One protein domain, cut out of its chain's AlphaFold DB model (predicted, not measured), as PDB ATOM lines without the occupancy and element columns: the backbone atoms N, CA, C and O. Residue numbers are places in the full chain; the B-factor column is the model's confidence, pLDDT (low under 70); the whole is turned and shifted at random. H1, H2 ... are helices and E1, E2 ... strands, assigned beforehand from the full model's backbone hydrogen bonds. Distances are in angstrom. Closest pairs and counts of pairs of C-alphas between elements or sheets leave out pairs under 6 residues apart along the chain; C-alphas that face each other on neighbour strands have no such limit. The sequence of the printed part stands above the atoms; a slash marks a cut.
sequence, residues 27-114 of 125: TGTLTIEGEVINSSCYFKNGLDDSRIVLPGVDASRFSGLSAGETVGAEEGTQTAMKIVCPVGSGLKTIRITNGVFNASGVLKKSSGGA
ATOM      1  N   THR A  27      12.504  23.822 -36.607       61.03
ATOM      2  CA  THR A  27      12.661  22.579 -35.873       61.03
ATOM      3  C   THR A  27      12.950  21.493 -36.895       61.03
ATOM      4  O   THR A  27      12.145  21.200 -37.779       61.03
ATOM      5  N   GLY A  28      14.138  20.901 -36.798       66.12
ATOM      6  CA  GLY A  28      14.530  19.782 -37.644       66.12
ATOM      7  C   GLY A  28      13.893  18.489 -37.145       66.12
ATOM      8  O   GLY A  28      13.997  18.154 -35.965       66.12
ATOM      9  N   THR A  29      13.257  17.733 -38.040       73.38
ATOM     10  CA  THR A  29      12.844  16.350 -37.762       73.38
ATOM     11  C   THR A  29      13.698  15.397 -38.588       73.38
ATOM     12  O   THR A  29      13.763  15.527 -39.809       73.38
ATOM     13  N   LEU A  30      14.305  14.414 -37.926       73.69
ATOM     14  CA  LEU A  30      14.923  13.262 -38.569       73.69
ATOM     15  C   LEU A  30      14.054  12.032 -38.307       73.69
ATOM     16  O   LEU A  30      13.915  11.601 -37.163       73.69
ATOM     17  N   THR A  31      13.492  11.468 -39.373       76.56
ATOM     18  CA  THR A  31      12.762  10.199 -39.319       76.56
ATOM     19  C   THR A  31      13.630   9.103 -39.923       76.56
ATOM     20  O   THR A  31      14.133   9.250 -41.038       76.56
ATOM     21  N   ILE A  32      13.821   8.019 -39.179       74.88
ATOM     22  CA  ILE A  32      14.501   6.810 -39.635       74.88
ATOM     23  C   ILE A  32      13.475   5.686 -39.599       74.88
ATOM     24  O   ILE A  32      12.998   5.319 -38.531       74.88
ATOM     25  N   GLU A  33      13.154   5.153 -40.770       74.25
ATOM     26  CA  GLU A  33      12.296   3.981 -40.934       74.25
ATOM     27  C   GLU A  33      13.173   2.805 -41.355       74.25
ATOM     28  O   GLU A  33      14.090   2.955 -42.174       74.25
ATOM     29  N   GLY A  34      12.928   1.638 -40.775       69.75
ATOM     30  CA  GLY A  34      13.670   0.433 -41.099       69.75
ATOM     31  C   GLY A  34      12.766  -0.781 -41.094       69.75
ATOM     32  O   GLY A  34      11.973  -0.962 -40.188       69.75
ATOM     33  N   GLU A  35      12.951  -1.664 -42.064       77.38
ATOM     34  CA  GLU A  35      12.282  -2.960 -42.094       77.38
ATOM     35  C   GLU A  35      13.337  -4.063 -41.991       77.38
ATOM     36  O   GLU A  35      14.365  -4.032 -42.674       77.38
ATOM     37  N   VAL A  36      13.102  -5.049 -41.123       73.44
ATOM     38  CA  VAL A  36      13.954  -6.236 -41.024       73.44
ATOM     39  C   VAL A  36      13.182  -7.432 -41.565       73.44
ATOM     40  O   VAL A  36      12.356  -8.023 -40.875       73.44
ATOM     41  N   ILE A  37      13.477  -7.797 -42.812       76.00
ATOM     42  CA  ILE A  37      12.859  -8.932 -43.509       76.00
ATOM     43  C   ILE A  37      13.818 -10.128 -43.478       76.00
ATOM     44  O   ILE A  37      15.023  -9.965 -43.675       76.00
ATOM     45  N   ASN A  38      13.290 -11.342 -43.276       68.25
ATOM     46  CA  ASN A  38      14.040 -12.606 -43.372       68.25
ATOM     47  C   ASN A  38      15.316 -12.666 -42.504       68.25
ATOM     48  O   ASN A  38      16.307 -13.298 -42.872       68.25
ATOM     49  N   SER A  39      15.303 -12.011 -41.342       75.25
ATOM     50  CA  SER A  39      16.397 -12.045 -40.371       75.25
ATOM     51  C   SER A  39      15.941 -12.702 -39.077       75.25
ATOM     52  O   SER A  39      14.762 -12.686 -38.734       75.25
ATOM     53  N   SER A  40      16.892 -13.252 -38.326       76.31
ATOM     54  CA  SER A  40      16.650 -13.699 -36.956       76.31
ATOM     55  C   SER A  40      16.568 -12.537 -35.959       76.31
ATOM     56  O   SER A  40      16.132 -12.734 -34.826       76.31
ATOM     57  N   CYS A  41      16.985 -11.336 -36.369       80.75
ATOM     58  CA  CYS A  41      16.835 -10.112 -35.594       80.75
ATOM     59  C   CYS A  41      15.487  -9.443 -35.870       80.75
ATOM     60  O   CYS A  41      14.984  -9.506 -36.988       80.75
ATOM     61  N   TYR A  42      14.943  -8.743 -34.878       79.88
ATOM     62  CA  TYR A  42      13.688  -8.002 -35.004       79.88
ATOM     63  C   TYR A  42      13.721  -6.701 -34.196       79.88
ATOM     64  O   TYR A  42      14.511  -6.551 -33.256       79.88
ATOM     65  N   PHE A  43      12.848  -5.755 -34.544       80.81
ATOM     66  CA  PHE A  43      12.660  -4.537 -33.759       80.81
ATOM     67  C   PHE A  43      11.886  -4.841 -32.480       80.81
ATOM     68  O   PHE A  43      10.770  -5.366 -32.498       80.81
ATOM     69  N   LYS A  44      12.481  -4.507 -31.336       79.50
ATOM     70  CA  LYS A  44      11.842  -4.669 -30.034       79.50
ATOM     71  C   LYS A  44      10.580  -3.814 -29.990       79.50
ATOM     72  O   LYS A  44      10.642  -2.621 -30.262       79.50
ATOM     73  N   ASN A  45       9.471  -4.419 -29.571       76.50
ATOM     74  CA  ASN A  45       8.174  -3.759 -29.411       76.50
ATOM     75  C   ASN A  45       7.603  -3.140 -30.701       76.50
ATOM     76  O   ASN A  45       6.794  -2.227 -30.599       76.50
ATOM     77  N   GLY A  46       8.021  -3.605 -31.886       68.44
ATOM     78  CA  GLY A  46       7.557  -3.018 -33.150       68.44
ATOM     79  C   GLY A  46       7.997  -1.564 -33.328       68.44
ATOM     80  O   GLY A  46       7.258  -0.781 -33.895       68.44
ATOM     81  N   LEU A  47       9.158  -1.190 -32.777       72.06
ATOM     82  CA  LEU A  47       9.775   0.123 -32.984       72.06
ATOM     83  C   LEU A  47      10.628   0.095 -34.259       72.06
ATOM     84  O   LEU A  47      11.863   0.094 -34.188       72.06
ATOM     85  N   ASP A  48       9.958  -0.041 -35.397       74.56
ATOM     86  CA  ASP A  48      10.518  -0.022 -36.753       74.56
ATOM     87  C   ASP A  48      10.625   1.400 -37.336       74.56
ATOM     88  O   ASP A  48      11.291   1.607 -38.354       74.56
ATOM     89  N   ASP A  49      10.099   2.398 -36.619       75.62
ATOM     90  CA  ASP A  49      10.328   3.821 -36.847       75.62
ATOM     91  C   ASP A  49      10.999   4.521 -35.643       75.62
ATOM     92  O   ASP A  49      10.787   4.197 -34.471       75.62
ATOM     93  N   SER A  50      11.846   5.510 -35.935       75.94
ATOM     94  CA  SER A  50      12.348   6.478 -34.957       75.94
ATOM     95  C   SER A  50      12.174   7.881 -35.489       75.94
ATOM     96  O   SER A  50      12.682   8.218 -36.561       75.94
ATOM     97  N   ARG A  51      11.536   8.730 -34.690       78.31
ATOM     98  CA  ARG A  51      11.479  10.165 -34.933       78.31
ATOM     99  C   ARG A  51      12.316  10.895 -33.894       78.31
ATOM    100  O   ARG A  51      12.002  10.860 -32.706       78.31
ATOM    101  N   ILE A  52      13.358  11.575 -34.358       79.00
ATOM    102  CA  ILE A  52      14.224  12.425 -33.542       79.00
ATOM    103  C   ILE A  52      13.867  13.875 -33.860       79.00
ATOM    104  O   ILE A  52      14.023  14.330 -34.997       79.00
ATOM    105  N   VAL A  53      13.360  14.591 -32.858       79.69
ATOM    106  CA  VAL A  53      13.065  16.025 -32.967       79.69
ATOM    107  C   VAL A  53      14.229  16.788 -32.361       79.69
ATOM    108  O   VAL A  53      14.498  16.657 -31.167       79.69
ATOM    109  N   LEU A  54      14.927  17.559 -33.189       77.69
ATOM    110  CA  LEU A  54      16.057  18.375 -32.761       77.69
ATOM    111  C   LEU A  54      15.582  19.791 -32.413       77.69
ATOM    112  O   LEU A  54      14.684  20.317 -33.084       77.69
ATOM    113  N   PRO A  55      16.165  20.423 -31.377       76.00
ATOM    114  CA  PRO A  55      15.895  21.824 -31.089       76.00
ATOM    115  C   PRO A  55      16.363  22.709 -32.252       76.00
ATOM    116  O   PRO A  55      17.246  22.335 -33.025       76.00
ATOM    117  N   GLY A  56      15.774  23.900 -32.376       75.19
ATOM    118  CA  GLY A  56      16.250  24.890 -33.339       75.19
ATOM    119  C   GLY A  56      17.666  25.347 -32.981       75.19
ATOM    120  O   GLY A  56      17.941  25.691 -31.830       75.19
ATOM    121  N   VAL A  57      18.565  25.351 -33.965       80.00
ATOM    122  CA  VAL A  57      19.963  25.770 -33.797       80.00
ATOM    123  C   VAL A  57      20.176  27.087 -34.530       80.00
ATOM    124  O   VAL A  57      19.979  27.167 -35.739       80.00
ATOM    125  N   ASP A  58      20.598  28.116 -33.797       81.00
ATOM    126  CA  ASP A  58      20.863  29.435 -34.372       81.00
ATOM    127  C   ASP A  58      22.088  29.435 -35.308       81.00
ATOM    128  O   ASP A  58      23.119  28.822 -35.010       81.00
ATOM    129  N   ALA A  59      21.989  30.174 -36.417       81.69
ATOM    130  CA  ALA A  59      23.022  30.254 -37.449       81.69
ATOM    131  C   ALA A  59      24.383  30.754 -36.919       81.69
ATOM    132  O   ALA A  59      25.431  30.323 -37.404       81.69
ATOM    133  N   SER A  60      24.396  31.618 -35.896       84.44
ATOM    134  CA  SER A  60      25.635  32.141 -35.299       84.44
ATOM    135  C   SER A  60      26.518  31.047 -34.705       84.44
ATOM    136  O   SER A  60      27.741  31.192 -34.674       84.44
ATOM    137  N   ARG A  61      25.929  29.918 -34.294       82.56
ATOM    138  CA  ARG A  61      26.663  28.784 -33.717       82.56
ATOM    139  C   ARG A  61      27.496  28.023 -34.743       82.56
ATOM    140  O   ARG A  61      28.407  27.303 -34.348       82.56
ATOM    141  N   PHE A  62      27.205  28.190 -36.032       84.56
ATOM    142  CA  PHE A  62      27.996  27.620 -37.123       84.56
ATOM    143  C   PHE A  62      29.174  28.520 -37.529       84.56
ATOM    144  O   PHE A  62      29.992  28.127 -38.361       84.56
ATOM    145  N   SER A  63      29.282  29.728 -36.963       84.81
ATOM    146  CA  SER A  63      30.366  30.659 -37.278       84.81
ATOM    147  C   SER A  63      31.728  30.072 -36.901       84.81
ATOM    148  O   SER A  63      31.931  29.614 -35.777       84.81
ATOM    149  N   GLY A  64      32.669  30.095 -37.846       82.25
ATOM    150  CA  GLY A  64      34.023  29.571 -37.652       82.25
ATOM    151  C   GLY A  64      34.150  28.049 -37.764       82.25
ATOM    152  O   GLY A  64      35.262  27.548 -37.621       82.25
ATOM    153  N   LEU A  65      33.060  27.327 -38.046       84.94
ATOM    154  CA  LEU A  65      33.107  25.895 -38.325       84.94
ATOM    155  C   LEU A  65      33.451  25.619 -39.791       84.94
ATOM    156  O   LEU A  65      32.926  26.241 -40.718       84.94
ATOM    157  N   SER A  66      34.310  24.634 -39.994       83.25
ATOM    158  CA  SER A  66      34.630  24.057 -41.294       83.25
ATOM    159  C   SER A  66      33.541  23.080 -41.739       83.25
ATOM    160  O   SER A  66      32.771  22.545 -40.941       83.25
ATOM    161  N   ALA A  67      33.491  22.793 -43.042       77.44
ATOM    162  CA  ALA A  67      32.547  21.823 -43.584       77.44
ATOM    163  C   ALA A  67      32.718  20.440 -42.922       77.44
ATOM    164  O   ALA A  67      33.791  19.842 -42.974       77.44
ATOM    165  N   GLY A  68      31.635  19.926 -42.334       75.44
ATOM    166  CA  GLY A  68      31.624  18.649 -41.612       75.44
ATOM    167  C   GLY A  68      31.834  18.764 -40.099       75.44
ATOM    168  O   GLY A  68      31.581  17.789 -39.391       75.44
ATOM    169  N   GLU A  69      32.233  19.929 -39.584       81.50
ATOM    170  CA  GLU A  69      32.282  20.163 -38.139       81.50
ATOM    171  C   GLU A  69      30.871  20.303 -37.552       81.50
ATOM    172  O   GLU A  69      29.921  20.700 -38.228       81.50
ATOM    173  N   THR A  70      30.715  19.899 -36.291       81.94
ATOM    174  CA  THR A  70      29.403  19.725 -35.652       81.94
ATOM    175  C   THR A  70      29.193  20.759 -34.554       81.94
ATOM    176  O   THR A  70      30.065  20.975 -33.715       81.94
ATOM    177  N   VAL A  71      28.013  21.378 -34.536       79.75
ATOM    178  CA  VAL A  71      27.606  22.285 -33.458       79.75
ATOM    179  C   VAL A  71      27.143  21.460 -32.258       79.75
ATOM    180  O   VAL A  71      26.067  20.873 -32.296       79.75
ATOM    181  N   GLY A  72      27.935  21.457 -31.181       72.88
ATOM    182  CA  GLY A  72      27.550  20.892 -29.881       72.88
ATOM    183  C   GLY A  72      27.101  19.420 -29.901       72.88
ATOM    184  O   GLY A  72      27.356  18.677 -30.846       72.88
ATOM    185  N   ALA A  73      26.447  19.001 -28.816       66.19
ATOM    186  CA  ALA A  73      25.741  17.726 -28.701       66.19
ATOM    187  C   ALA A  73      24.251  18.030 -28.514       66.19
ATOM    188  O   ALA A  73      23.719  17.934 -27.412       66.19
ATOM    189  N   GLU A  74      23.604  18.500 -29.579       66.31
ATOM    190  CA  GLU A  74      22.155  18.683 -29.560       66.31
ATOM    191  C   GLU A  74      21.507  17.298 -29.513       66.31
ATOM    192  O   GLU A  74      21.490  16.560 -30.499       66.31
ATOM    193  N   GLU A  75      21.028  16.923 -28.334       63.69
ATOM    194  CA  GLU A  75      20.300  15.680 -28.141       63.69
ATOM    195  C   GLU A  75      18.818  15.948 -28.392       63.69
ATOM    196  O   GLU A  75      18.176  16.746 -27.709       63.69
ATOM    197  N   GLY A  76      18.277  15.301 -29.422       62.88
ATOM    198  CA  GLY A  76      16.844  15.315 -29.666       62.88
ATOM    199  C   GLY A  76      16.117  14.393 -28.694       62.88
ATOM    200  O   GLY A  76      16.654  13.381 -28.239       62.88
ATOM    201  N   THR A  77      14.854  14.697 -28.414       60.53
ATOM    202  CA  THR A  77      13.989  13.751 -27.707       60.53
ATOM    203  C   THR A  77      13.727  12.569 -28.639       60.53
ATOM    204  O   THR A  77      13.174  12.758 -29.724       60.53
ATOM    205  N   GLN A  78      14.137  11.358 -28.246       67.31
ATOM    206  CA  GLN A  78      14.006  10.172 -29.095       67.31
ATOM    207  C   GLN A  78      13.553   8.925 -28.336       67.31
ATOM    208  O   GLN A  78      14.001   8.643 -27.223       67.31
ATOM    209  N   THR A  79      12.748   8.107 -29.012       66.25
ATOM    210  CA  THR A  79      12.604   6.685 -28.692       66.25
ATOM    211  C   THR A  79      13.616   5.925 -29.543       66.25
ATOM    212  O   THR A  79      13.475   5.844 -30.762       66.25
ATOM    213  N   ALA A  80      14.676   5.407 -28.920       66.94
ATOM    214  CA  ALA A  80      15.709   4.671 -29.644       66.94
ATOM    215  C   ALA A  80      15.145   3.381 -30.264       66.94
ATOM    216  O   ALA A  80      14.556   2.561 -29.550       66.94
ATOM    217  N   MET A  81      15.400   3.169 -31.559       71.19
ATOM    218  CA  MET A  81      15.192   1.869 -32.199       71.19
ATOM    219  C   MET A  81      16.074   0.835 -31.521       71.19
ATOM    220  O   MET A  81      17.285   1.017 -31.377       71.19
ATOM    221  N   LYS A  82      15.465  -0.268 -31.097       75.12
ATOM    222  CA  LYS A  82      16.177  -1.376 -30.464       75.12
ATOM    223  C   LYS A  82      16.026  -2.606 -31.327       75.12
ATOM    224  O   LYS A  82      14.937  -3.160 -31.422       75.12
ATOM    225  N   ILE A  83      17.131  -3.048 -31.908       77.25
ATOM    226  CA  ILE A  83      17.193  -4.311 -32.635       77.25
ATOM    227  C   ILE A  83      17.624  -5.389 -31.648       77.25
ATOM    228  O   ILE A  83      18.652  -5.260 -30.983       77.25
ATOM    229  N   VAL A  84      16.818  -6.438 -31.532       79.31
ATOM    230  CA  VAL A  84      17.115  -7.607 -30.706       79.31
ATOM    231  C   VAL A  84      17.478  -8.754 -31.631       79.31
ATOM    232  O   VAL A  84      16.740  -9.060 -32.562       79.31
ATOM    233  N   CYS A  85      18.617  -9.381 -31.356       81.00
ATOM    234  CA  CYS A  85      19.116 -10.536 -32.089       81.00
ATOM    235  C   CYS A  85      19.335 -11.717 -31.124       81.00
ATOM    236  O   CYS A  85      19.638 -11.490 -29.948       81.00
ATOM    237  N   PRO A  86      19.218 -12.975 -31.586       81.56
ATOM    238  CA  PRO A  86      19.516 -14.149 -30.771       81.56
ATOM    239  C   PRO A  86      20.974 -14.174 -30.303       81.56
ATOM    240  O   PRO A  86      21.880 -13.706 -30.997       81.56
ATOM    241  N   VAL A  87      21.221 -14.781 -29.144       76.38
ATOM    242  CA  VAL A  87      22.579 -14.956 -28.609       76.38
ATOM    243  C   VAL A  87      23.479 -15.695 -29.610       76.38
ATOM    244  O   VAL A  87      23.054 -16.654 -30.250       76.38
ATOM    245  N   GLY A  88      24.719 -15.229 -29.779       72.88
ATOM    246  CA  GLY A  88      25.683 -15.817 -30.720       72.88
ATOM    247  C   GLY A  88      25.538 -15.370 -32.181       72.88
ATOM    248  O   GLY A  88      26.371 -15.737 -33.007       72.88
ATOM    249  N   SER A  89      24.539 -14.547 -32.517       68.38
ATOM    250  CA  SER A  89      24.499 -13.876 -33.818       68.38
ATOM    251  C   SER A  89      25.347 -12.599 -33.781       68.38
ATOM    252  O   SER A  89      25.161 -11.731 -32.933       68.38
ATOM    253  N   GLY A  90      26.333 -12.501 -34.676       63.91
ATOM    254  CA  GLY A  90      27.111 -11.273 -34.832       63.91
ATOM    255  C   GLY A  90      26.205 -10.125 -35.282       63.91
ATOM    256  O   GLY A  90      25.336 -10.325 -36.132       63.91
ATOM    257  N   LEU A  91      26.413  -8.928 -34.728       62.62
ATOM    258  CA  LEU A  91      25.691  -7.729 -35.151       62.62
ATOM    259  C   LEU A  91      25.986  -7.458 -36.631       62.62
ATOM    260  O   LEU A  91      27.118  -7.158 -37.008       62.62
ATOM    261  N   LYS A  92      24.960  -7.582 -37.475       65.81
ATOM    262  CA  LYS A  92      25.025  -7.199 -38.888       65.81
ATOM    263  C   LYS A  92      24.607  -5.736 -39.024       65.81
ATOM    264  O   LYS A  92      23.710  -5.272 -38.326       65.81
ATOM    265  N   THR A  93      25.273  -5.000 -39.906       62.75
ATOM    266  CA  THR A  93      25.059  -3.558 -40.086       62.75
ATOM    267  C   THR A  93      23.884  -3.274 -41.017       62.75
ATOM    268  O   THR A  93      23.790  -3.886 -42.081       62.75
ATOM    269  N   ILE A  94      23.049  -2.292 -40.671       65.81
ATOM    270  CA  ILE A  94      22.019  -1.743 -41.564       65.81
ATOM    271  C   ILE A  94      22.609  -0.539 -42.300       65.81
ATOM    272  O   ILE A  94      23.185   0.355 -41.679       65.81
ATOM    273  N   ARG A  95      22.475  -0.513 -43.630       68.94
ATOM    274  CA  ARG A  95      22.847   0.642 -44.453       68.94
ATOM    275  C   ARG A  95      21.611   1.499 -44.710       68.94
ATOM    276  O   ARG A  95      20.624   0.997 -45.231       68.94
ATOM    277  N   ILE A  96      21.703   2.792 -44.416       71.00
ATOM    278  CA  ILE A  96      20.688   3.779 -44.801       71.00
ATOM    279  C   ILE A  96      20.887   4.094 -46.291       71.00
ATOM    280  O   ILE A  96      21.937   4.607 -46.679       71.00
ATOM    281  N   THR A  97      19.921   3.743 -47.140       66.62
ATOM    282  CA  THR A  97      20.036   3.831 -48.611       66.62
ATOM    283  C   THR A  97      19.453   5.106 -49.210       66.62
ATOM    284  O   THR A  97      19.985   5.588 -50.204       66.62
ATOM    285  N   ASN A  98      18.427   5.691 -48.590       71.12
ATOM    286  CA  ASN A  98      17.776   6.905 -49.104       71.12
ATOM    287  C   ASN A  98      18.349   8.207 -48.516       71.12
ATOM    288  O   ASN A  98      17.907   9.298 -48.867       71.12
ATOM    289  N   GLY A  99      19.345   8.110 -47.632       74.06
ATOM    290  CA  GLY A  99      20.069   9.270 -47.121       74.06
ATOM    291  C   GLY A  99      21.132   9.738 -48.113       74.06
ATOM    292  O   GLY A  99      22.020   8.969 -48.480       74.06
ATOM    293  N   VAL A 100      21.077  11.005 -48.530       81.12
ATOM    294  CA  VAL A 100      22.136  11.614 -49.347       81.12
ATOM    295  C   VAL A 100      23.186  12.214 -48.420       81.12
ATOM    296  O   VAL A 100      22.951  13.245 -47.792       81.12
ATOM    297  N   PHE A 101      24.356  11.587 -48.354       82.50
ATOM    298  CA  PHE A 101      25.482  12.074 -47.558       82.50
ATOM    299  C   PHE A 101      26.450  12.888 -48.423       82.50
ATOM    300  O   PHE A 101      26.653  12.589 -49.602       82.50
ATOM    301  N   ASN A 102      27.048  13.935 -47.855       82.62
ATOM    302  CA  ASN A 102      28.191  14.601 -48.481       82.62
ATOM    303  C   ASN A 102      29.493  13.800 -48.255       82.62
ATOM    304  O   ASN A 102      29.515  12.811 -47.523       82.62
ATOM    305  N   ALA A 103      30.595  14.244 -48.870       82.12
ATOM    306  CA  ALA A 103      31.906  13.595 -48.740       82.12
ATOM    307  C   ALA A 103      32.438  13.547 -47.291       82.12
ATOM    308  O   ALA A 103      33.294  12.725 -46.980       82.12
ATOM    309  N   SER A 104      31.910  14.395 -46.407       80.00
ATOM    310  CA  SER A 104      32.273  14.483 -44.990       80.00
ATOM    311  C   SER A 104      31.345  13.662 -44.081       80.00
ATOM    312  O   SER A 104      31.434  13.779 -42.864       80.00
ATOM    313  N   GLY A 105      30.438  12.851 -44.641       78.06
ATOM    314  CA  GLY A 105      29.519  12.008 -43.868       78.06
ATOM    315  C   GLY A 105      28.321  12.744 -43.262       78.06
ATOM    316  O   GLY A 105      27.621  12.177 -42.428       78.06
ATOM    317  N   VAL A 106      28.048  13.982 -43.683       83.38
ATOM    318  CA  VAL A 106      26.879  14.752 -43.238       83.38
ATOM    319  C   VAL A 106      25.675  14.395 -44.106       83.38
ATOM    320  O   VAL A 106      25.723  14.533 -45.332       83.38
ATOM    321  N   LEU A 107      24.588  13.962 -43.469       85.00
ATOM    322  CA  LEU A 107      23.297  13.718 -44.100       85.00
ATOM    323  C   LEU A 107      22.677  15.053 -44.519       85.00
ATOM    324  O   LEU A 107      22.414  15.924 -43.689       85.00
ATOM    325  N   LYS A 108      22.431  15.218 -45.816       84.88
ATOM    326  CA  LYS A 108      21.745  16.396 -46.346       84.88
ATOM    327  C   LYS A 108      20.271  16.362 -45.956       84.88
ATOM    328  O   LYS A 108      19.651  15.299 -45.935       84.88
ATOM    329  N   LYS A 109      19.705  17.542 -45.712       82.19
ATOM    330  CA  LYS A 109      18.259  17.696 -45.561       82.19
ATOM    331  C   LYS A 109      17.536  17.238 -46.832       82.19
ATOM    332  O   LYS A 109      18.016  17.480 -47.940       82.19
ATOM    333  N   SER A 110      16.385  16.600 -46.664       79.69
ATOM    334  CA  SER A 110      15.493  16.238 -47.769       79.69
ATOM    335  C   SER A 110      14.563  17.391 -48.172       79.69
ATOM    336  O   SER A 110      14.157  17.466 -49.328       79.69
ATOM    337  N   SER A 111      14.251  18.302 -47.244       77.56
ATOM    338  CA  SER A 111      13.386  19.474 -47.433       77.56
ATOM    339  C   SER A 111      13.747  20.602 -46.443       77.56
ATOM    340  O   SER A 111      14.616  20.412 -45.591       77.56
ATOM    341  N   GLY A 112      13.115  21.778 -46.566       77.62
ATOM    342  CA  GLY A 112      13.321  22.945 -45.684       77.62
ATOM    343  C   GLY A 112      14.158  24.075 -46.303       77.62
ATOM    344  O   GLY A 112      14.777  23.884 -47.353       77.62
ATOM    345  N   GLY A 113      14.165  25.248 -45.658       75.94
ATOM    346  CA  GLY A 113      14.809  26.471 -46.158       75.94
ATOM    347  C   GLY A 113      16.293  26.614 -45.806       75.94
ATOM    348  O   GLY A 113      17.058  27.126 -46.618       75.94
ATOM    349  N   ALA A 114      16.738  26.112 -44.648       76.62
ATOM    350  CA  ALA A 114      18.117  26.292 -44.179       76.62
ATOM    351  C   ALA A 114      19.187  25.656 -45.092       76.62
ATOM    352  O   ALA A 114      19.262  24.435 -45.236       76.62
TER     353      ALA A 114
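AT A GLANCE: This is residues 27 to 114 of the 125 residues of the protein "Major fimbrial subunit" of Citrobacter koseri (UniProt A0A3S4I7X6). There is little regular structure here: an elongated, loose chain with one slim hairpin, E1 and E2, and one short helix, H1, at an end of the long axis. Residues 63 to 114, unnamed, run from H1 to the opposite end at Gly 88 and fold back. The 88 printed residues hold E1, E2 and H1 in that order, class mixed, with 16 in named elements; the radius of gyration of the C-alphas is 16.2 A and the spans 47 by 26 by 23 A.

HOW THE PARTS SIT: Start at the hairpin of E1, residues 28 to 33, and E2, residues 49 to 54, antiparallel at 166 degrees; N 30 and O 52 are within hydrogen-bond range at 2.9 A. H1, residues 59 to 62, is apart from E1; it is too short for an O i to N i+4 pair, and its one O i to N i+3 pair is within range. Residues 42 to 43 pair antiparallel with 83 to 84.

IN THESE COORDINATES: Find C-alpha 28 at (14.530, 19.782, -37.644); E1 runs 16.3 A, E2 16.2 A. H1 ends at C-alpha 62, (27.996, 27.620, -37.123).

THE WHOLE: The farthest C-alphas, Ser 60 and Gly 88, are 48.2 A apart. The printed part has no cut; link E1 to E2 is long. Low-confidence residues include 73 to 80 and 89 to 95.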